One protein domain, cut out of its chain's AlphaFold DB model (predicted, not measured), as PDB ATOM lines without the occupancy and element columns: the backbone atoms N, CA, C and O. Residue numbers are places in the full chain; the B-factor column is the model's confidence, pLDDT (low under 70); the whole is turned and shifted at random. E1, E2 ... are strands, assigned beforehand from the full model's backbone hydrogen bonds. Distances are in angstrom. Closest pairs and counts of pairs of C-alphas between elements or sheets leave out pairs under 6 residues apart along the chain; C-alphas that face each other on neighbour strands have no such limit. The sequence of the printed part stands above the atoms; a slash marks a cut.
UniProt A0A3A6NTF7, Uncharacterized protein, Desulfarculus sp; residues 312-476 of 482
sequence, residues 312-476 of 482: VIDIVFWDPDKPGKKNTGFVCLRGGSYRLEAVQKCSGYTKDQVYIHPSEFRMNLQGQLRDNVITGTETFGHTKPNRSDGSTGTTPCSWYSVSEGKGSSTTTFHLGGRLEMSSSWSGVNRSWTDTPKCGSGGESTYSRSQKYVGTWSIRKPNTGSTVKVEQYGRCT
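This is residues 312 to 476 of the 482 residues of an uncharacterized protein of Desulfarculus sp (UniProt A0A3A6NTF7). Eight antiparallel strands make a closed barrel, E1, E2, E3, E6, E7, E9, E10 and E11 in turn, with E11 closing onto E1. Beyond one end a small slab of E4, E5, E8 and residues 395 to 401 of E9 prolongs the wall, while residues 459 to 476 form a tail outside the barrel. The printed part has 165 residues, no named helix and eleven named strands, E1 to E11 along the chain, with 113 residues in them; the class is all strand. It is only just loose, close to compact, with a radius of gyration of the C-alphas of 18.7 A, and its elongated outline spans 59 by 33 by 33 A.

Begin with E1, residues 312 to 318, and E2, residues 326 to 334, an antiparallel hairpin with N 315 and O 329 2.9 A apart. E2 forms a second hairpin with E3, residues 337 to 346; here N 332 and O 339 are 2.8 A apart. These three are a meander, each strand the antiparallel neighbour of the one before. On the other side of E3 from E2 find E6, residues 359 to 370, with N 340 and O 365 at 2.8 A, then its hairpin partner E7, residues 373 to 382, with N 364 and O 379 at 2.8 A. E9, residues 395 to 413, has E7 on one side, with N 378 and O 407 at 2.8 A, and E10, residues 418 to 433, on the other, with N 410 and O 422 at 2.8 A. E10 and E11, residues 442 to 458, form a hairpin with N 421 and O 452 at 2.8 A, and E11 and E1 are antiparallel neighbours, with N 314 and O 457 within hydrogen-bond range at 2.8 A. E8, residues 386 to 392, lies on the same side of E9 as E7; N 388 and O 399 are 2.8 A apart, and E8, E9, E10 and E11 are another meander. E5, residues 354 to 356, has E8 on one side, with N 355 and O 389 at 2.7 A, and E4, residues 349 to 351, on the other, with N 349 and O 356 at 2.9 A.

Find C-alpha 312 of E1 at (-7.618, 43.489, 99.557). E9 runs 50.8 A from C-alpha 395 at (41.806, 50.813, 96.608) and bends by 72 degrees at residue 408. E10 is 42.0 A long; E11, 42.9 A, ends at C-alpha 458, (-9.390, 42.219, 93.942).

The farthest C-alphas, of Gly 393 and Gly 464, are 61.3 A apart. The printed part has no cut and no long link. Mean pLDDT of the printed part is 71.0; among the residues under 70 are 331 to 344, 434 to 442 and 457 to 476.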
ATOM      1  N   VAL A 312      -9.049  43.451  99.889       69.56
ATOM      2  CA  VAL A 312      -7.618  43.489  99.557       69.56
ATOM      3  C   VAL A 312      -7.463  43.530  98.041       69.56
ATOM      4  O   VAL A 312      -8.061  42.705  97.348       69.56
ATOM      5  N   ILE A 313      -6.676  44.474  97.532       70.81
ATOM      6  CA  ILE A 313      -6.387  44.604  96.099       70.81
ATOM      7  C   ILE A 313      -4.904  44.338  95.874       70.81
ATOM      8  O   ILE A 313      -4.059  44.955  96.513       70.81
ATOM      9  N   ASP A 314      -4.591  43.438  94.955       71.06
ATOM     10  CA  ASP A 314      -3.228  43.237  94.478       71.06
ATOM     11  C   ASP A 314      -2.933  44.225  93.361       71.06
ATOM     12  O   ASP A 314      -3.744  44.373  92.445       71.06
ATOM     13  N   ILE A 315      -1.782  44.896  93.443       75.00
ATOM     14  CA  ILE A 315      -1.354  45.880  92.450       75.00
ATOM     15  C   ILE A 315       0.031  45.558  91.901       75.00
ATOM     16  O   ILE A 315       0.937  45.119  92.618       75.00
ATOM     17  N   VAL A 316       0.206  45.846  90.617       75.94
ATOM     18  CA  VAL A 316       1.502  45.853  89.946       75.94
ATOM     19  C   VAL A 316       1.614  47.159  89.184       75.94
ATOM     20  O   VAL A 316       0.809  47.402  88.296       75.94
ATOM     21  N   PHE A 317       2.589  48.002  89.498       82.06
ATOM     22  CA  PHE A 317       2.736  49.316  88.869       82.06
ATOM     23  C   PHE A 317       4.181  49.603  88.488       82.06
ATOM     24  O   PHE A 317       5.109  49.045  89.061       82.06
ATOM     25  N   TRP A 318       4.394  50.452  87.495       81.31
ATOM     26  CA  TRP A 318       5.712  50.808  86.985       81.31
ATOM     27  C   TRP A 318       5.720  52.243  86.476       81.31
ATOM     28  O   TRP A 318       4.683  52.829  86.166       81.31
ATOM     29  N   ASP A 319       6.917  52.814  86.423       82.25
ATOM     30  CA  ASP A 319       7.168  54.088  85.757       82.25
ATOM     31  C   ASP A 319       6.978  53.875  84.240       82.25
ATOM     32  O   ASP A 319       7.605  52.953  83.704       82.25
ATOM     33  N   PRO A 320       6.125  54.652  83.541       75.12
ATOM     34  CA  PRO A 320       5.902  54.511  82.101       75.12
ATOM     35  C   PRO A 320       7.192  54.526  81.278       75.12
ATOM     36  O   PRO A 320       7.284  53.801  80.290       75.12
ATOM     37  N   ASP A 321       8.204  55.270  81.730       78.75
ATOM     38  CA  ASP A 321       9.500  55.372  81.053       78.75
ATOM     39  C   ASP A 321      10.385  54.135  81.298       78.75
ATOM     40  O   ASP A 321      11.427  53.951  80.666       78.75
ATOM     41  N   LYS A 322      10.004  53.273  82.253       73.38
ATOM     42  CA  LYS A 322      10.750  52.076  82.671       73.38
ATOM     43  C   LYS A 322       9.810  50.882  82.896       73.38
ATOM     44  O   LYS A 322       9.785  50.324  83.997       73.38
ATOM     45  N   PRO A 323       9.100  50.397  81.860       69.31
ATOM     46  CA  PRO A 323       8.099  49.336  82.003       69.31
ATOM     47  C   PRO A 323       8.666  47.982  82.453       69.31
ATOM     48  O   PRO A 323       7.938  47.145  82.990       69.31
ATOM     49  N   GLY A 324       9.976  47.767  82.286       64.38
ATOM     50  CA  GLY A 324      10.683  46.594  82.806       64.38
ATOM     51  C   GLY A 324      10.908  46.606  84.325       64.38
ATOM     52  O   GLY A 324      11.268  45.576  84.887       64.38
ATOM     53  N   LYS A 325      10.698  47.740  85.009       68.38
ATOM     54  CA  LYS A 325      10.888  47.884  86.461       68.38
ATOM     55  C   LYS A 325       9.538  47.990  87.159       68.38
ATOM     56  O   LYS A 325       9.036  49.083  87.406       68.38
ATOM     57  N   LYS A 326       8.959  46.830  87.461       70.69
ATOM     58  CA  LYS A 326       7.653  46.717  88.114       70.69
ATOM     59  C   LYS A 326       7.787  46.675  89.634       70.69
ATOM     60  O   LYS A 326       8.666  46.014  90.178       70.69
ATOM     61  N   ASN A 327       6.860  47.347  90.291       72.56
ATOM     62  CA  ASN A 327       6.629  47.343  91.723       72.56
ATOM     63  C   ASN A 327       5.396  46.495  91.999       72.56
ATOM     64  O   ASN A 327       4.375  46.654  91.331       72.56
ATOM     65  N   THR A 328       5.483  45.611  92.983       74.56
ATOM     66  CA  THR A 328       4.366  44.757  93.393       74.56
ATOM     67  C   THR A 328       3.951  45.118  94.808       74.56
ATOM     68  O   THR A 328       4.803  45.311  95.679       74.56
ATOM     69  N   GLY A 329       2.653  45.198  95.057       67.94
ATOM     70  CA  GLY A 329       2.133  45.560  96.366       67.94
ATOM     71  C   GLY A 329       0.710  45.084  96.571       67.94
ATOM     72  O   GLY A 329       0.081  44.537  95.664       67.94
ATOM     73  N   PHE A 330       0.204  45.325  97.771       71.94
ATOM     74  CA  PHE A 330      -1.196  45.117  98.086       71.94
ATOM     75  C   PHE A 330      -1.776  46.337  98.797       71.94
ATOM     76  O   PHE A 330      -1.106  47.090  99.504       71.94
ATOM     77  N   VAL A 331      -3.068  46.502  98.589       69.00
ATOM     78  CA  VAL A 331      -3.924  47.563  99.094       69.00
ATOM     79  C   VAL A 331      -4.887  46.952 100.092       69.00
ATOM     80  O   VAL A 331      -5.583  45.991  99.776       69.00
ATOM     81  N   CYS A 332      -4.974  47.554 101.266       69.00
ATOM     82  CA  CYS A 332      -5.945  47.246 102.299       69.00
ATOM     83  C   CYS A 332      -7.020  48.324 102.336       69.00
ATOM     84  O   CYS A 332      -6.704  49.487 102.588       69.00
ATOM     85  N   LEU A 333      -8.278  47.934 102.155       67.06
ATOM     86  CA  LEU A 333      -9.429  48.818 102.301       67.06
ATOM     87  C   LEU A 333     -10.292  48.374 103.476       67.06
ATOM     88  O   LEU A 333     -10.502  47.174 103.673       67.06
ATOM     89  N   ARG A 334     -10.762  49.343 104.267       66.12
ATOM     90  CA  ARG A 334     -11.741  49.141 105.341       66.12
ATOM     91  C   ARG A 334     -12.537  50.416 105.611       66.12
ATOM     92  O   ARG A 334     -11.962  51.404 106.059       66.12
ATOM     93  N   GLY A 335     -13.856  50.368 105.423       59.25
ATOM     94  CA  GLY A 335     -14.769  51.484 105.708       59.25
ATOM     95  C   GLY A 335     -14.331  52.800 105.056       59.25
ATOM     96  O   GLY A 335     -14.304  53.830 105.722       59.25
ATOM     97  N   GLY A 336     -13.846  52.743 103.811       57.88
ATOM     98  CA  GLY A 336     -13.330  53.905 103.071       57.88
ATOM     99  C   GLY A 336     -11.918  54.369 103.464       57.88
ATOM    100  O   GLY A 336     -11.320  55.168 102.744       57.88
ATOM    101  N   SER A 337     -11.339  53.845 104.551       59.78
ATOM    102  CA  SER A 337      -9.935  54.074 104.918       59.78
ATOM    103  C   SER A 337      -9.012  53.099 104.189       59.78
ATOM    104  O   SER A 337      -9.317  51.909 104.061       59.78
ATOM    105  N   TYR A 338      -7.864  53.600 103.737       68.88
ATOM    106  CA  TYR A 338      -6.924  52.869 102.896       68.88
ATOM    107  C   TYR A 338      -5.518  52.804 103.488       68.88
ATOM    108  O   TYR A 338      -4.999  53.797 104.007       68.88
ATOM    109  N   ARG A 339      -4.861  51.658 103.285       64.75
ATOM    110  CA  ARG A 339      -3.409  51.521 103.400       64.75
ATOM    111  C   ARG A 339      -2.835  50.708 102.238       64.75
ATOM    112  O   ARG A 339      -3.214  49.556 102.059       64.75
ATOM    113  N   LEU A 340      -1.875  51.270 101.513       62.16
ATOM    114  CA  LEU A 340      -0.995  50.543 100.599       62.16
ATOM    115  C   LEU A 340       0.254  50.092 101.328       62.16
ATOM    116  O   LEU A 340       0.863  50.894 102.038       62.16
ATOM    117  N   GLU A 341       0.699  48.880 101.032       67.81
ATOM    118  CA  GLU A 341       2.091  48.495 101.214       67.81
ATOM    119  C   GLU A 341       2.608  47.916  99.894       67.81
ATOM    120  O   GLU A 341       2.125  46.893  99.401       67.81
ATOM    121  N   ALA A 342       3.571  48.608  99.287       64.38
ATOM    122  CA  ALA A 342       4.240  48.159  98.077       64.38
ATOM    123  C   ALA A 342       5.732  47.982  98.335       64.38
ATOM    124  O   ALA A 342       6.370  48.787  99.018       64.38
ATOM    125  N   VAL A 343       6.277  46.913  97.764       67.25
ATOM    126  CA  VAL A 343       7.689  46.572  97.874       67.25
ATOM    127  C   VAL A 343       8.268  46.517  96.472       67.25
ATOM    128  O   VAL A 343       7.832  45.734  95.626       67.25
ATOM    129  N   GLN A 344       9.276  47.343  96.230       69.00
ATOM    130  CA  GLN A 344      10.118  47.239  95.054       69.00
ATOM    131  C   GLN A 344      11.383  46.476  95.429       69.00
ATOM    132  O   GLN A 344      12.132  46.890  96.315       69.00
ATOM    133  N   LYS A 345      11.632  45.372  94.727       71.38
ATOM    134  CA  LYS A 345      12.900  44.648  94.804       71.38
ATOM    135  C   LYS A 345      13.733  44.998  93.580       71.38
ATOM    136  O   LYS A 345      13.319  44.744  92.451       71.38
ATOM    137  N   CYS A 346      14.896  45.587  93.814       67.56
ATOM    138  CA  CYS A 346      15.871  45.896  92.782       67.56
ATOM    139  C   CYS A 346      16.960  44.825  92.808       67.56
ATOM    140  O   CYS A 346      17.646  44.660  93.816       67.56
ATOM    141  N   SER A 347      17.131  44.106  91.700       74.25
ATOM    142  CA  SER A 347      18.270  43.203  91.534       74.25
ATOM    143  C   SER A 347      19.575  43.994  91.526       74.25
ATOM    144  O   SER A 347      19.623  45.110  91.002       74.25
ATOM    145  N   GLY A 348      20.630  43.399  92.082       76.44
ATOM    146  CA  GLY A 348      21.970  43.970  92.010       76.44
ATOM    147  C   GLY A 348      22.455  44.047  90.564       76.44
ATOM    148  O   GLY A 348      22.093  43.209  89.735       76.44
ATOM    149  N   TYR A 349      23.247  45.065  90.249       76.50
ATOM    150  CA  TYR A 349      23.766  45.289  88.904       76.50
ATOM    151  C   TYR A 349      25.101  46.026  88.945       76.50
ATOM    152  O   TYR A 349      25.368  46.804  89.856       76.50
ATOM    153  N   THR A 350      25.930  45.803  87.928       80.19
ATOM    154  CA  THR A 350      27.192  46.529  87.762       80.19
ATOM    155  C   THR A 350      26.982  47.702  86.816       80.19
ATOM    156  O   THR A 350      26.448  47.528  85.719       80.19
ATOM    157  N   LYS A 351      27.415  48.894  87.222       76.44
ATOM    158  CA  LYS A 351      27.459  50.083  86.372       76.44
ATOM    159  C   LYS A 351      28.770  50.821  86.613       76.44
ATOM    160  O   LYS A 351      29.120  51.058  87.760       76.44
ATOM    161  N   ASP A 352      29.484  51.167  85.544       78.25
ATOM    162  CA  ASP A 352      30.720  51.965  85.600       78.25
ATOM    163  C   ASP A 352      31.748  51.422  86.619       78.25
ATOM    164  O   ASP A 352      32.292  52.165  87.427       78.25
ATOM    165  N   GLN A 353      31.979  50.099  86.608       76.94
ATOM    166  CA  GLN A 353      32.857  49.365  87.547       76.94
ATOM    167  C   GLN A 353      32.423  49.385  89.025       76.94
ATOM    168  O   GLN A 353      33.127  48.857  89.883       76.94
ATOM    169  N   VAL A 354      31.238  49.919  89.322       77.81
ATOM    170  CA  VAL A 354      30.605  49.856  90.639       77.81
ATOM    171  C   VAL A 354      29.539  48.766  90.623       77.81
ATOM    172  O   VAL A 354      28.589  48.807  89.838       77.81
ATOM    173  N   TYR A 355      29.685  47.776  91.493       81.94
ATOM    174  CA  TYR A 355      28.647  46.797  91.765       81.94
ATOM    175  C   TYR A 355      27.662  47.357  92.788       81.94
ATOM    176  O   TYR A 355      28.007  47.592  93.942       81.94
ATOM    177  N   ILE A 356      26.421  47.562  92.367       80.50
ATOM    178  CA  ILE A 356      25.325  47.969  93.240       80.50
ATOM    179  C   ILE A 356      24.630  46.695  93.705       80.50
ATOM    180  O   ILE A 356      24.127  45.922  92.885       80.50
ATOM    181  N   HIS A 357      24.613  46.468  95.016       83.19
ATOM    182  CA  HIS A 357      23.995  45.285  95.605       83.19
ATOM    183  C   HIS A 357      22.469  45.313  95.443       83.19
ATOM    184  O   HIS A 357      21.876  46.377  95.243       83.19
ATOM    185  N   PRO A 358      21.801  44.148  95.526       80.69
ATOM    186  CA  PRO A 358      20.349  44.100  95.565       80.69
ATOM    187  C   PRO A 358      19.785  44.962  96.699       80.69
ATOM    188  O   PRO A 358      20.312  44.966  97.812       80.69
ATOM    189  N   SER A 359      18.680  45.650  96.431       74.44
ATOM    190  CA  SER A 359      18.038  46.534  97.402       74.44
ATOM    191  C   SER A 359      16.527  46.344  97.439       74.44
ATOM    192  O   SER A 359      15.894  45.919  96.468       74.44
ATOM    193  N   GLU A 360      15.941  46.641  98.597       78.81
ATOM    194  CA  GLU A 360      14.497  46.611  98.808       78.81
ATOM    195  C   GLU A 360      14.020  47.985  99.271       78.81
ATOM    196  O   GLU A 360      14.477  48.520 100.289       78.81
ATOM    197  N   PHE A 361      13.064  48.524  98.525       73.00
ATOM    198  CA  PHE A 361      12.449  49.817  98.756       73.00
ATOM    199  C   PHE A 361      10.975  49.620  99.098       73.00
ATOM    200  O   PHE A 361      10.257  48.896  98.405       73.00
ATOM    201  N   ARG A 362      10.525  50.241 100.188       76.81
ATOM    202  CA  ARG A 362       9.139  50.157 100.649       76.81
ATOM    203  C   ARG A 362       8.431  51.474 100.469       76.81
ATOM    204  O   ARG A 362       8.991  52.520 100.775       76.81
ATOM    205  N   MET A 363       7.179  51.376 100.054       73.50
ATOM    206  CA  MET A 363       6.261  52.486  99.880       73.50
ATOM    207  C   MET A 363       4.986  52.193 100.667       73.50
ATOM    208  O   MET A 363       4.356  51.149 100.486       73.50
ATOM    209  N   ASN A 364       4.619  53.111 101.552       79.62
ATOM    210  CA  ASN A 364       3.405  53.058 102.350       79.62
ATOM    211  C   ASN A 364       2.551  54.280 102.029       79.62
ATOM    212  O   ASN A 364       2.970  55.404 102.296       79.62
ATOM    213  N   LEU A 365       1.344  54.059 101.518       71.56
ATOM    214  CA  LEU A 365       0.360  55.118 101.291       71.56
ATOM    215  C   LEU A 365      -0.792  54.938 102.274       71.56
ATOM    216  O   LEU A 365      -1.310  53.836 102.418       71.56
ATOM    217  N   GLN A 366      -1.204  56.009 102.939       75.25
ATOM    218  CA  GLN A 366      -2.391  56.030 103.795       75.25
ATOM    219  C   GLN A 366      -3.328  57.128 103.322       75.25
ATOM    220  O   GLN A 366      -2.877  58.240 103.055       75.25
ATOM    221  N   GLY A 367      -4.618  56.828 103.199       71.44
ATOM    222  CA  GLY A 367      -5.555  57.762 102.588       71.44
ATOM    223  C   GLY A 367      -7.011  57.343 102.681       71.44
ATOM    224  O   GLY A 367      -7.370  56.447 103.450       71.44
ATOM    225  N   GLN A 368      -7.838  58.001 101.873       72.31
ATOM    226  CA  GLN A 368      -9.266  57.714 101.748       72.31
ATOM    227  C   GLN A 368      -9.607  57.296 100.321       72.31
ATOM    228  O   GLN A 368      -9.073  57.857  99.361       72.31
ATOM    229  N   LEU A 369     -10.498  56.312 100.203       73.81
ATOM    230  CA  LEU A 369     -11.098  55.887  98.945       73.81
ATOM    231  C   LEU A 369     -12.381  56.684  98.705       73.81
ATOM    232  O   LEU A 369     -13.302  56.646  99.521       73.81
ATOM    233  N   ARG A 370     -12.459  57.349  97.556       73.25
ATOM    234  CA  ARG A 370     -13.670  57.995  97.058       73.25
ATOM    235  C   ARG A 370     -13.729  57.832  95.546       73.25
ATOM    236  O   ARG A 370     -12.754  58.131  94.871       73.25
ATOM    237  N   ASP A 371     -14.852  57.341  95.026       71.88
ATOM    238  CA  ASP A 371     -15.101  57.234  93.581       71.88
ATOM    239  C   ASP A 371     -13.976  56.494  92.813       71.88
ATOM    240  O   ASP A 371     -13.523  56.938  91.763       71.88
ATOM    241  N   ASN A 372     -13.491  55.368  93.362       69.81
ATOM    242  CA  ASN A 372     -12.362  54.572  92.834       69.81
ATOM    243  C   ASN A 372     -11.009  55.310  92.773       69.81
ATOM    244  O   ASN A 372     -10.053  54.829  92.157       69.81
ATOM    245  N   VAL A 373     -10.906  56.446  93.461       76.62
ATOM    246  CA  VAL A 373      -9.682  57.222  93.632       76.62
ATOM    247  C   VAL A 373      -9.245  57.161  95.086       76.62
ATOM    248  O   VAL A 373     -10.027  57.362  96.014       76.62
ATOM    249  N   ILE A 374      -7.964  56.891  95.286       75.31
ATOM    250  CA  ILE A 374      -7.324  56.865  96.591       75.31
ATOM    251  C   ILE A 374      -6.363  58.026  96.663       75.31
ATOM    252  O   ILE A 374      -5.347  58.033  95.973       75.31
ATOM    253  N   THR A 375      -6.669  58.986  97.523       77.50
ATOM    254  CA  THR A 375      -5.793  60.129  97.775       77.50
ATOM    255  C   THR A 375      -5.261  60.036  99.189       77.50
ATOM    256  O   THR A 375      -6.010  59.764 100.131       77.50
ATOM    257  N   GLY A 376      -3.958  60.246  99.349       77.56
ATOM    258  CA  GLY A 376      -3.331  60.067 100.644       77.56
ATOM    259  C   GLY A 376      -1.903  60.569 100.743       77.56
ATOM    260  O   GLY A 376      -1.335  61.114  99.797       77.56
ATOM    261  N   THR A 377      -1.333  60.358 101.922       78.44
ATOM    262  CA  THR A 377       0.070  60.629 102.219       78.44
ATOM    263  C   THR A 377       0.908  59.383 101.994       78.44
ATOM    264  O   THR A 377       0.617  58.321 102.551       78.44
ATOM    265  N   GLU A 378       1.964  59.533 101.209       77.56
ATOM    266  CA  GLU A 378       2.936  58.496 100.900       77.56
ATOM    267  C   GLU A 378       4.177  58.673 101.781       77.56
ATOM    268  O   GLU A 378       4.644  59.786 102.021       77.56
ATOM    269  N   THR A 379       4.731  57.568 102.259       81.44
ATOM    270  CA  THR A 379       6.070  57.510 102.844       81.44
ATOM    271  C   THR A 379       6.824  56.385 102.179       81.44
ATOM    272  O   THR A 379       6.257  55.319 101.929       81.44
ATOM    273  N   PHE A 380       8.101  56.594 101.910       80.06
ATOM    274  CA  PHE A 380       8.924  55.549 101.340       80.06
ATOM    275  C   PHE A 380      10.340  55.587 101.884       80.06
ATOM    276  O   PHE A 380      10.823  56.609 102.377       80.06
ATOM    277  N   GLY A 381      11.024  54.463 101.729       80.44
ATOM    278  CA  GLY A 381      12.459  54.411 101.918       80.44
ATOM    279  C   GLY A 381      13.044  53.030 101.706       80.44
ATOM    280  O   GLY A 381      12.328  52.032 101.560       80.44
ATOM    281  N   HIS A 382      14.373  52.972 101.700       69.00
ATOM    282  CA  HIS A 382      15.072  51.695 101.742       69.00
ATOM    283  C   HIS A 382      14.807  50.982 103.072       69.00
ATOM    284  O   HIS A 382      14.838  51.584 104.143       69.00
ATOM    285  N   THR A 383      14.589  49.671 103.010       69.56
ATOM    286  CA  THR A 383      14.451  48.838 104.219       69.56
ATOM    287  C   THR A 383      15.778  48.625 104.939       69.56
ATOM    288  O   THR A 383      15.798  48.411 106.149       69.56
ATOM    289  N   LYS A 384      16.880  48.681 104.187       74.75
ATOM    290  CA  LYS A 384      18.267  48.609 104.647       74.75
ATOM    291  C   LYS A 384      19.124  49.527 103.772       74.75
ATOM    292  O   LYS A 384      18.766  49.715 102.610       74.75
ATOM    293  N   PRO A 385      20.246  50.068 104.274       78.50
ATOM    294  CA  PRO A 385      21.169  50.840 103.449       78.50
ATOM    295  C   PRO A 385      21.561  50.080 102.182       78.50
ATOM    296  O   PRO A 385      21.953  48.915 102.248       78.50
ATOM    297  N   ASN A 386      21.438  50.736 101.030       79.75
ATOM    298  CA  ASN A 386      21.870  50.168  99.765       79.75
ATOM    299  C   ASN A 386      23.396  50.229  99.693       79.75
ATOM    300  O   ASN A 386      23.956  51.322  99.795       79.75
ATOM    301  N   ARG A 387      24.044  49.076  99.516       84.12
ATOM    302  CA  ARG A 387      25.499  48.963  99.413       84.12
ATOM    303  C   ARG A 387      25.929  49.005  97.950       84.12
ATOM    304  O   ARG A 387      25.357  48.323  97.105       84.12
ATOM    305  N   SER A 388      26.991  49.742  97.683       83.44
ATOM    306  CA  SER A 388      27.684  49.773  96.403       83.44
ATOM    307  C   SER A 388      29.161  49.496  96.644       83.44
ATOM    308  O   SER A 388      29.746  50.110  97.528       83.44
ATOM    309  N   ASP A 389      29.762  48.610  95.859       84.50
ATOM    310  CA  ASP A 389      31.184  48.277  95.916       84.50
ATOM    311  C   ASP A 389      31.881  48.700  94.623       84.50
ATOM    312  O   ASP A 389      31.332  48.549  93.537       84.50
ATOM    313  N   GLY A 390      33.103  49.202  94.719       80.62
ATOM    314  CA  GLY A 390      33.905  49.627  93.573       80.62
ATOM    315  C   GLY A 390      35.318  49.979  94.013       80.62
ATOM    316  O   GLY A 390      35.809  49.442  95.005       80.62
ATOM    317  N   SER A 391      35.982  50.885  93.298       72.69
ATOM    318  CA  SER A 391      37.353  51.291  93.619       72.69
ATOM    319  C   SER A 391      37.599  52.779  93.394       72.69
ATOM    320  O   SER A 391      37.197  53.333  92.372       72.69
ATOM    321  N   THR A 392      38.323  53.421  94.313       68.19
ATOM    322  CA  THR A 392      38.951  54.729  94.078       68.19
ATOM    323  C   THR A 392      40.412  54.497  93.684       68.19
ATOM    324  O   THR A 392      41.286  54.259  94.518       68.19
ATOM    325  N   GLY A 393      40.685  54.482  92.376       71.25
ATOM    326  CA  GLY A 393      41.988  54.051  91.858       71.25
ATOM    327  C   GLY A 393      42.210  52.555  92.101       71.25
ATOM    328  O   GLY A 393      41.432  51.738  91.623       71.25
ATOM    329  N   THR A 394      43.251  52.189  92.852       67.81
ATOM    330  CA  THR A 394      43.582  50.788  93.185       67.81
ATOM    331  C   THR A 394      42.991  50.300  94.510       67.81
ATOM    332  O   THR A 394      43.151  49.130  94.852       67.81
ATOM    333  N   THR A 395      42.329  51.170  95.281       67.44
ATOM    334  CA  THR A 395      41.806  50.813  96.608       67.44
ATOM    335  C   THR A 395      40.333  50.403  96.508       67.44
ATOM    336  O   THR A 395      39.530  51.206  96.023       67.44
ATOM    337  N   PRO A 396      39.949  49.193  96.963       72.62
ATOM    338  CA  PRO A 396      38.549  48.796  97.068       72.62
ATOM    339  C   PRO A 396      37.774  49.715  98.010       72.62
ATOM    340  O   PRO A 396      38.279  50.108  99.062       72.62
ATOM    341  N   CYS A 397      36.538  50.025  97.640       73.94
ATOM    342  CA  CYS A 397      35.677  50.956  98.347       73.94
ATOM    343  C   CYS A 397      34.237  50.466  98.402       73.94
ATOM    344  O   CYS A 397      33.720  49.920  97.427       73.94
ATOM    345  N   SER A 398      33.590  50.734  99.537       81.81
ATOM    346  CA  SER A 398      32.164  50.494  99.739       81.81
ATOM    347  C   SER A 398      31.464  51.789 100.140       81.81
ATOM    348  O   SER A 398      31.894  52.495 101.059       81.81
ATOM    349  N   TRP A 399      30.366  52.080  99.449       80.12
ATOM    350  CA  TRP A 399      29.473  53.202  99.710       80.12
ATOM    351  C   TRP A 399      28.107  52.678 100.118       80.12
ATOM    352  O   TRP A 399      27.614  51.689  99.580       80.12
ATOM    353  N   TYR A 400      27.472  53.390 101.030       82.81
ATOM    354  CA  TYR A 400      26.132  53.099 101.493       82.81
ATOM    355  C   TYR A 400      25.254  54.293 101.217       82.81
ATOM    356  O   TYR A 400      25.681  55.435 101.369       82.81
ATOM    357  N   SER A 401      24.021  54.026 100.806       79.31
ATOM    358  CA  SER A 401      23.032  55.071 100.592       79.31
ATOM    359  C   SER A 401      21.670  54.688 101.144       79.31
ATOM    360  O   SER A 401      21.189  53.562 100.992       79.31
ATOM    361  N   VAL A 402      21.018  55.653 101.777       81.12
ATOM    362  CA  VAL A 402      19.617  55.561 102.176       81.12
ATOM    363  C   VAL A 402      18.867  56.703 101.521       81.12
ATOM    364  O   VAL A 402      19.274  57.859 101.614       81.12
ATOM    365  N   SER A 403      17.766  56.351 100.868       77.25
ATOM    366  CA  SER A 403      16.777  57.291 100.367       77.25
ATOM    367  C   SER A 403      15.542  57.149 101.235       77.25
ATOM    368  O   SER A 403      15.025  56.042 101.385       77.25
ATOM    369  N   GLU A 404      15.079  58.258 101.793       82.62
ATOM    370  CA  GLU A 404      13.823  58.337 102.531       82.62
ATOM    371  C   GLU A 404      13.032  59.551 102.062       82.62
ATOM    372  O   GLU A 404      13.612  60.557 101.648       82.62
ATOM    373  N   GLY A 405      11.707  59.457 102.090       79.19
ATOM    374  CA  GLY A 405      10.864  60.549 101.642       79.19
ATOM    375  C   GLY A 405       9.421  60.428 102.088       79.19
ATOM    376  O   GLY A 405       8.942  59.375 102.518       79.19
ATOM    377  N   LYS A 406       8.733  61.560 101.993       84.81
ATOM    378  CA  LYS A 406       7.304  61.689 102.253       84.81
ATOM    379  C   LYS A 406       6.664  62.519 101.155       84.81
ATOM    380  O   LYS A 406       7.292  63.403 100.574       84.81
ATOM    381  N   GLY A 407       5.402  62.248 100.892       81.94
ATOM    382  CA  GLY A 407       4.719  62.833  99.761       81.94
ATOM    383  C   GLY A 407       3.214  62.741  99.858       81.94
ATOM    384  O   GLY A 407       2.655  62.262 100.848       81.94
ATOM    385  N   SER A 408       2.566  63.192  98.799       81.50
ATOM    386  CA  SER A 408       1.174  62.885  98.528       81.50
ATOM    387  C   SER A 408       1.087  62.047  97.268       81.50
ATOM    388  O   SER A 408       1.876  62.199  96.335       81.50
ATOM    389  N   SER A 409       0.109  61.153  97.236       83.62
ATOM    390  CA  SER A 409      -0.171  60.387  96.035       83.62
ATOM    391  C   SER A 409      -1.658  60.192  95.836       83.62
ATOM    392  O   SER A 409      -2.416  60.018  96.795       83.62
ATOM    393  N   THR A 410      -2.038  60.157  94.570       83.62
ATOM    394  CA  THR A 410      -3.378  59.845  94.097       83.62
ATOM    395  C   THR A 410      -3.285  58.596  93.237       83.62
ATOM    396  O   THR A 410      -2.508  58.568  92.289       83.62
ATOM    397  N   THR A 411      -4.049  57.561  93.575       83.00
ATOM    398  CA  THR A 411      -4.136  56.300  92.833       83.00
ATOM    399  C   THR A 411      -5.557  56.107  92.325       83.00
ATOM    400  O   THR A 411      -6.485  56.026  93.122       83.00
ATOM    401  N   THR A 412      -5.728  55.998  91.016       84.56
ATOM    402  CA  THR A 412      -7.012  55.785  90.345       84.56
ATOM    403  C   THR A 412      -7.096  54.355  89.827       84.56
ATOM    404  O   THR A 412      -6.207  53.886  89.111       84.56
ATOM    405  N   PHE A 413      -8.181  53.667  90.174       78.19
ATOM    406  CA  PHE A 413      -8.466  52.300  89.749       78.19
ATOM    407  C   PHE A 413      -9.496  52.316  88.618       78.19
ATOM    408  O   PHE A 413     -10.645  52.711  88.808       78.19
ATOM    409  N   HIS A 414      -9.084  51.871  87.435       76.44
ATOM    410  CA  HIS A 414      -9.923  51.820  86.239       76.44
ATOM    411  C   HIS A 414     -10.598  50.457  86.085       76.44
ATOM    412  O   HIS A 414     -10.010  49.423  86.411       76.44
ATOM    413  N   LEU A 415     -11.801  50.454  85.505       64.44
ATOM    414  CA  LEU A 415     -12.679  49.282  85.350       64.44
ATOM    415  C   LEU A 415     -12.036  48.105  84.595       64.44
ATOM    416  O   LEU A 415     -12.306  46.951  84.913       64.44
ATOM    417  N   GLY A 416     -11.122  48.377  83.661       63.41
ATOM    418  CA  GLY A 416     -10.383  47.359  82.901       63.41
ATOM    419  C   GLY A 416      -9.208  46.712  83.646       63.41
ATOM    420  O   GLY A 416      -8.315  46.163  83.005       63.41
ATOM    421  N   GLY A 417      -9.136  46.837  84.976       65.12
ATOM    422  CA  GLY A 417      -8.009  46.340  85.771       65.12
ATOM    423  C   GLY A 417      -6.731  47.166  85.610       65.12
ATOM    424  O   GLY A 417      -5.666  46.716  86.020       65.12
ATOM    425  N   ARG A 418      -6.819  48.368  85.022       74.25
ATOM    426  CA  ARG A 418      -5.720  49.340  84.897       74.25
ATOM    427  C   ARG A 418      -5.669  50.241  86.127       74.25
ATOM    428  O   ARG A 418      -6.697  50.625  86.669       74.25
ATOM    429  N   LEU A 419      -4.468  50.595  86.551       83.38
ATOM    430  CA  LEU A 419      -4.201  51.522  87.643       83.38
ATOM    431  C   LEU A 419      -3.356  52.684  87.125       83.38
ATOM    432  O   LEU A 419      -2.468  52.493  86.295       83.38
ATOM    433  N   GLU A 420      -3.623  53.878  87.634       84.19
ATOM    434  CA  GLU A 420      -2.795  55.063  87.425       84.19
ATOM    435  C   GLU A 420      -2.487  55.691  88.772       84.19
ATOM    436  O   GLU A 420      -3.382  55.865  89.591       84.19
ATOM    437  N   MET A 421      -1.228  56.030  89.017       85.31
ATOM    438  CA  MET A 421      -0.813  56.670  90.256       85.31
ATOM    439  C   MET A 421       0.024  57.900  89.940       85.31
ATOM    440  O   MET A 421       0.978  57.828  89.172       85.31
ATOM    441  N   SER A 422      -0.314  59.034  90.537       87.00
ATOM    442  CA  SER A 422       0.533  60.222  90.549       87.00
ATOM    443  C   SER A 422       0.996  60.482  91.965       87.00
ATOM    444  O   SER A 422       0.167  60.653  92.856       87.00
ATOM    445  N   SER A 423       2.304  60.567  92.146       85.12
ATOM    446  CA  SER A 423       2.932  60.824  93.433       85.12
ATOM    447  C   SER A 423       3.821  62.053  93.328       85.12
ATOM    448  O   SER A 423       4.521  62.237  92.331       85.12
ATOM    449  N   SER A 424       3.813  62.888  94.358       84.50
ATOM    450  CA  SER A 424       4.793  63.949  94.557       84.50
ATOM    451  C   SER A 424       5.427  63.768  95.922       84.50
ATOM    452  O   SER A 424       4.738  63.559  96.918       84.50
ATOM    453  N   TRP A 425       6.749  63.807  95.979       84.75
ATOM    454  CA  TRP A 425       7.469  63.561  97.211       84.75
ATOM    455  C   TRP A 425       8.689  64.442  97.363       84.75
ATOM    456  O   TRP A 425       9.357  64.803  96.394       84.75
ATOM    457  N   SER A 426       9.012  64.724  98.618       82.31
ATOM    458  CA  SER A 426      10.284  65.293  99.019       82.31
ATOM    459  C   SER A 426      10.984  64.357  99.987       82.31
ATOM    460  O   SER A 426      10.358  63.612 100.747       82.31
ATOM    461  N   GLY A 427      12.305  64.356  99.928       84.38
ATOM    462  CA  GLY A 427      13.085  63.398 100.678       84.38
ATOM    463  C   GLY A 427      14.542  63.774 100.796       84.38
ATOM    464  O   GLY A 427      14.985  64.829 100.341       84.38
ATOM    465  N   VAL A 428      15.267  62.869 101.432       80.00
ATOM    466  CA  VAL A 428      16.684  62.989 101.719       80.00
ATOM    467  C   VAL A 428      17.386  61.743 101.199       80.00
ATOM    468  O   VAL A 428      16.925  60.619 101.403       80.00
ATOM    469  N   ASN A 429      18.490  61.955 100.493       75.62
ATOM    470  CA  ASN A 429      19.467  60.932 100.174       75.62
ATOM    471  C   ASN A 429      20.677  61.162 101.068       75.62
ATOM    472  O   ASN A 429      21.351  62.187 100.949       75.62
ATOM    473  N   ARG A 430      20.949  60.202 101.948       78.69
ATOM    474  CA  ARG A 430      22.171  60.166 102.751       78.69
ATOM    475  C   ARG A 430      23.105  59.135 102.164       78.69
ATOM    476  O   ARG A 430      22.675  58.010 101.909       78.69
ATOM    477  N   SER A 431      24.365  59.500 101.987       77.62
ATOM    478  CA  SER A 431      25.423  58.575 101.609       77.62
ATOM    479  C   SER A 431      26.587  58.641 102.586       77.62
ATOM    480  O   SER A 431      26.924  59.702 103.109       77.62
ATOM    481  N   TRP A 432      27.206  57.494 102.839       75.94
ATOM    482  CA  TRP A 432      28.417  57.390 103.647       75.94
ATOM    483  C   TRP A 432      29.293  56.241 103.154       75.94
ATOM    484  O   TRP A 432      28.899  55.457 102.288       75.94
ATOM    485  N   THR A 433      30.502  56.163 103.689       70.50
ATOM    486  CA  THR A 433      31.512  55.168 103.332       70.50
ATOM    487  C   THR A 433      31.934  54.397 104.575       70.50
ATOM    488  O   THR A 433      31.994  54.965 105.664       70.50
ATOM    489  N   ASP A 434      32.242  53.106 104.423       60.94
ATOM    490  CA  ASP A 434      32.788  52.296 105.531       60.94
ATOM    491  C   ASP A 434      34.223  52.705 105.891       60.94
ATOM    492  O   ASP A 434      34.711  52.424 106.984       60.94
ATOM    493  N   THR A 435      34.913  53.385 104.971       56.16
ATOM    494  CA  THR A 435      36.289  53.839 105.159       56.16
ATOM    495  C   THR A 435      36.470  55.285 104.690       56.16
ATOM    496  O   THR A 435      36.094  55.593 103.555       56.16
ATOM    497  N   PRO A 436      37.161  56.146 105.469       51.62
ATOM    498  CA  PRO A 436      37.434  57.545 105.106       51.62
ATOM    499  C   PRO A 436      38.149  57.732 103.756       51.62
ATOM    500  O   PRO A 436      38.106  58.807 103.167       51.62
ATOM    501  N   LYS A 437      38.809  56.680 103.249       53.78
ATOM    502  CA  LYS A 437      39.559  56.667 101.981       53.78
ATOM    503  C   LYS A 437      38.679  56.724 100.723       53.78
ATOM    504  O   LYS A 437      39.201  56.939  99.634       53.78
ATOM    505  N   CYS A 438      37.365  56.547 100.855       56.47
ATOM    506  CA  CYS A 438      36.436  56.424  99.725       56.47
ATOM    507  C   CYS A 438      35.683  57.722  99.382       56.47
ATOM    508  O   CYS A 438      34.708  57.687  98.631       56.47
ATOM    509  N   GLY A 439      36.142  58.856  99.923       55.09
ATOM    510  CA  GLY A 439      35.484  60.158  99.808       55.09
ATOM    511  C   GLY A 439      34.512  60.435 100.958       55.09
ATOM    512  O   GLY A 439      34.124  59.532 101.705       55.09
ATOM    513  N   SER A 440      34.152  61.710 101.121       54.00
ATOM    514  CA  SER A 440      33.229  62.177 102.156       54.00
ATOM    515  C   SER A 440      31.789  61.779 101.836       54.00
ATOM    516  O   SER A 440      31.325  61.960 100.710       54.00
ATOM    517  N   GLY A 441      31.078  61.276 102.846       62.78
ATOM    518  CA  GLY A 441      29.624  61.144 102.805       62.78
ATOM    519  C   GLY A 441      28.932  62.497 102.629       62.78
ATOM    520  O   GLY A 441      29.542  63.554 102.795       62.78
ATOM    521  N   GLY A 442      27.652  62.462 102.286       67.62
ATOM    522  CA  GLY A 442      26.879  63.669 102.044       67.62
ATOM    523  C   GLY A 442      25.391  63.444 102.236       67.62
ATOM    524  O   GLY A 442      24.872  62.336 102.086       67.62
ATOM    525  N   GLU A 443      24.703  64.527 102.564       80.38
ATOM    526  CA  GLU A 443      23.252  64.581 102.592       80.38
ATOM    527  C   GLU A 443      22.785  65.503 101.468       80.38
ATOM    528  O   GLU A 443      23.293  66.610 101.304       80.38
ATOM    529  N   SER A 444      21.824  65.040 100.674       72.38
ATOM    530  CA  SER A 444      21.172  65.861  99.657       72.38
ATOM    531  C   SER A 444      19.667  65.713  99.771       72.38
ATOM    532  O   SER A 444      19.146  64.615  99.973       72.38
ATOM    533  N   THR A 445      18.958  66.823  99.640       79.00
ATOM    534  CA  THR A 445      17.502  66.824  99.580       79.00
ATOM    535  C   THR A 445      17.050  66.750  98.127       79.00
ATOM    536  O   THR A 445      17.747  67.185  97.210       79.00
ATOM    537  N   TYR A 446      15.878  66.174  97.895       79.06
ATOM    538  CA  TYR A 446      15.267  66.138  96.573       79.06
ATOM    539  C   TYR A 446      13.761  66.339  96.673       79.06
ATOM    540  O   TYR A 446      13.136  66.043  97.691       79.06
ATOM    541  N   SER A 447      13.186  66.826  95.580       82.88
ATOM    542  CA  SER A 447      11.748  66.874  95.347       82.88
ATOM    543  C   SER A 447      11.479  66.299  93.965       82.88
ATOM    544  O   SER A 447      12.195  66.619  93.013       82.88
ATOM    545  N   ARG A 448      10.504  65.401  93.850       81.44
ATOM    546  CA  ARG A 448      10.180  64.729  92.593       81.44
ATOM    547  C   ARG A 448       8.692  64.444  92.514       81.44
ATOM    548  O   ARG A 448       8.070  64.041  93.490       81.44
ATOM    549  N   SER A 449       8.162  64.604  91.312       83.88
ATOM    550  CA  SER A 449       6.827  64.150  90.948       83.88
ATOM    551  C   SER A 449       6.961  63.042  89.919       83.88
ATOM    552  O   SER A 449       7.759  63.152  88.989       83.88
ATOM    553  N   GLN A 450       6.201  61.969  90.091       83.25
ATOM    554  CA  GLN A 450       6.255  60.794  89.237       83.25
ATOM    555  C   GLN A 450       4.849  60.292  88.945       83.25
ATOM    556  O   GLN A 450       3.970  60.301  89.808       83.25
ATOM    557  N   LYS A 451       4.660  59.815  87.717       86.06
ATOM    558  CA  LYS A 451       3.484  59.042  87.338       86.06
ATOM    559  C   LYS A 451       3.865  57.574  87.224       86.06
ATOM    560  O   LYS A 451       4.956  57.247  86.759       86.06
ATOM    561  N   TYR A 452       2.945  56.716  87.624       85.44
ATOM    562  CA  TYR A 452       3.009  55.279  87.465       85.44
ATOM    563  C   TYR A 452       1.736  54.792  86.790       85.44
ATOM    564  O   TYR A 452       0.651  55.340  86.994       85.44
ATOM    565  N   VAL A 453       1.876  53.735  86.008       83.56
ATOM    566  CA  VAL A 453       0.755  52.980  85.452       83.56
ATOM    567  C   VAL A 453       0.874  51.539  85.909       83.56
ATOM    568  O   VAL A 453       1.963  51.074  86.243       83.56
ATOM    569  N   GLY A 454      -0.238  50.828  85.963       83.75
ATOM    570  CA  GLY A 454      -0.238  49.492  86.519       83.75
ATOM    571  C   GLY A 454      -1.471  48.683  86.196       83.75
ATOM    572  O   GLY A 454      -2.359  49.114  85.460       83.75
ATOM    573  N   THR A 455      -1.515  47.503  86.793       79.12
ATOM    574  CA  THR A 455      -2.686  46.647  86.848       79.12
ATOM    575  C   THR A 455      -3.094  46.389  88.289       79.12
ATOM    576  O   THR A 455      -2.275  46.467  89.210       79.12
ATOM    577  N   TRP A 456      -4.371  46.084  88.487       78.94
ATOM    578  CA  TRP A 456      -4.916  45.733  89.787       78.94
ATOM    579  C   TRP A 456      -5.941  44.610  89.684       78.94
ATOM    580  O   TRP A 456      -6.582  44.414  88.651       78.94
ATOM    581  N   SER A 457      -6.108  43.869  90.777       69.19
ATOM    582  CA  SER A 457      -7.171  42.874  90.904       69.19
ATOM    583  C   SER A 457      -7.601  42.722  92.358       69.19
ATOM    584  O   SER A 457      -6.768  42.743  93.265       69.19
ATOM    585  N   ILE A 458      -8.904  42.567  92.603       69.44
ATOM    586  CA  ILE A 458      -9.390  42.219  93.942       69.44
ATOM    587  C   ILE A 458      -8.946  40.790  94.232       69.44
ATOM    588  O   ILE A 458      -9.265  39.867  93.476       69.44
ATOM    589  N   ARG A 459      -8.239  40.598  95.344       65.56
ATOM    590  CA  ARG A 459      -7.824  39.272  95.780       65.56
ATOM    591  C   ARG A 459      -9.069  38.462  96.132       65.56
ATOM    592  O   ARG A 459      -9.737  38.734  97.131       65.56
ATOM    593  N   LYS A 460      -9.399  37.472  95.298       54.94
ATOM    594  CA  LYS A 460     -10.499  36.545  95.575       54.94
ATOM    595  C   LYS A 460     -10.095  35.650  96.751       54.94
ATOM    596  O   LYS A 460      -8.987  35.113  96.730       54.94
ATOM    597  N   PRO A 461     -10.943  35.480  97.778       45.62
ATOM    598  CA  PRO A 461     -10.690  34.459  98.779       45.62
ATOM    599  C   PRO A 461     -10.658  33.099  98.077       45.62
ATOM    600  O   PRO A 461     -11.581  32.766  97.333       45.62
ATOM    601  N   ASN A 462      -9.605  32.309  98.307       39.16
ATOM    602  CA  ASN A 462      -9.646  30.889  97.966       39.16
ATOM    603  C   ASN A 462     -10.861  30.282  98.676       39.16
ATOM    604  O   ASN A 462     -11.144  30.649  99.819       39.16
ATOM    605  N   THR A 463     -11.600  29.393  98.011       32.84
ATOM    606  CA  THR A 463     -12.744  28.675  98.597       32.84
ATOM    607  C   THR A 463     -12.367  28.144  99.985       32.84
ATOM    608  O   THR A 463     -11.477  27.306 100.093       32.84
ATOM    609  N   GLY A 464     -12.980  28.693 101.044       34.28
ATOM    610  CA  GLY A 464     -12.667  28.382 102.450       34.28
ATOM    611  C   GLY A 464     -11.918  29.471 103.242       34.28
ATOM    612  O   GLY A 464     -11.799  29.363 104.458       34.28
ATOM    613  N   SER A 465     -11.456  30.553 102.608       34.97
ATOM    614  CA  SER A 465     -10.744  31.655 103.277       34.97
ATOM    615  C   SER A 465     -11.673  32.830 103.605       34.97
ATOM    616  O   SER A 465     -12.374  33.337 102.733       34.97
ATOM    617  N   THR A 466     -11.642  33.329 104.845       39.25
ATOM    618  CA  THR A 466     -12.262  34.616 105.216       39.25
ATOM    619  C   THR A 466     -11.201  35.713 105.257       39.25
ATOM    620  O   THR A 466     -10.209  35.610 105.977       39.25
ATOM    621  N   VAL A 467     -11.412  36.799 104.508       39.69
ATOM    622  CA  VAL A 467     -10.577  38.003 104.607       39.69
ATOM    623  C   VAL A 467     -10.941  38.721 105.909       39.69
ATOM    624  O   VAL A 467     -11.981  39.369 105.996       39.69
ATOM    625  N   LYS A 468     -10.101  38.602 106.943       40.19
ATOM    626  CA  LYS A 468     -10.209  39.433 108.151       40.19
ATOM    627  C   LYS A 468      -9.270  40.629 108.022       40.19
ATOM    628  O   LYS A 468      -8.059  40.488 108.140       40.19
ATOM    629  N   VAL A 469      -9.836  41.815 107.813       41.88
ATOM    630  CA  VAL A 469      -9.092  43.075 107.947       41.88
ATOM    631  C   VAL A 469      -9.061  43.430 109.437       41.88
ATOM    632  O   VAL A 469     -10.050  43.920 109.980       41.88
ATOM    633  N   GLU A 470      -7.970  43.108 110.136       39.12
ATOM    634  CA  GLU A 470      -7.833  43.348 111.582       39.12
ATOM    635  C   GLU A 470      -7.804  44.862 111.912       39.12
ATOM    636  O   GLU A 470      -7.519  45.709 111.063       39.12
ATOM    637  N   GLN A 471      -8.168  45.210 113.152       37.06
ATOM    638  CA  GLN A 471      -8.679  46.519 113.610       37.06
ATOM    639  C   GLN A 471      -7.744  47.739 113.508       37.06
ATOM    640  O   GLN A 471      -8.159  48.827 113.880       37.06
ATOM    641  N   TYR A 472      -6.546  47.608 112.931       34.38
ATOM    642  CA  TYR A 472      -5.588  48.713 112.770       34.38
ATOM    643  C   TYR A 472      -4.727  48.595 111.500       34.38
ATOM    644  O   TYR A 472      -3.504  48.720 111.543       34.38
ATOM    645  N   GLY A 473      -5.349  48.326 110.347       35.31
ATOM    646  CA  GLY A 473      -4.668  48.471 109.053       35.31
ATOM    647  C   GLY A 473      -3.482  47.522 108.839       35.31
ATOM    648  O   GLY A 473      -2.558  47.859 108.101       35.31
ATOM    649  N   ARG A 474      -3.479  46.347 109.483       34.56
ATOM    650  CA  ARG A 474      -2.698  45.190 109.027       34.56
ATOM    651  C   ARG A 474      -3.629  44.310 108.195       34.56
ATOM    652  O   ARG A 474      -4.626  43.812 108.715       34.56
ATOM    653  N   CYS A 475      -3.321  44.130 106.911       37.12
ATOM    654  CA  CYS A 475      -3.909  43.030 106.153       37.12
ATOM    655  C   CYS A 475      -3.175  41.751 106.518       37.12
ATOM    656  O   CYS A 475      -2.082  41.494 106.023       37.12
ATOM    657  N   THR A 476      -3.785  40.938 107.367       37.19
ATOM    658  CA  THR A 476      -3.317  39.580 107.627       37.19
ATOM    659  C   THR A 476      -4.226  38.643 106.846       37.19
ATOM    660  O   THR A 476      -5.360  38.388 107.248       37.19
TER     661      THR A 476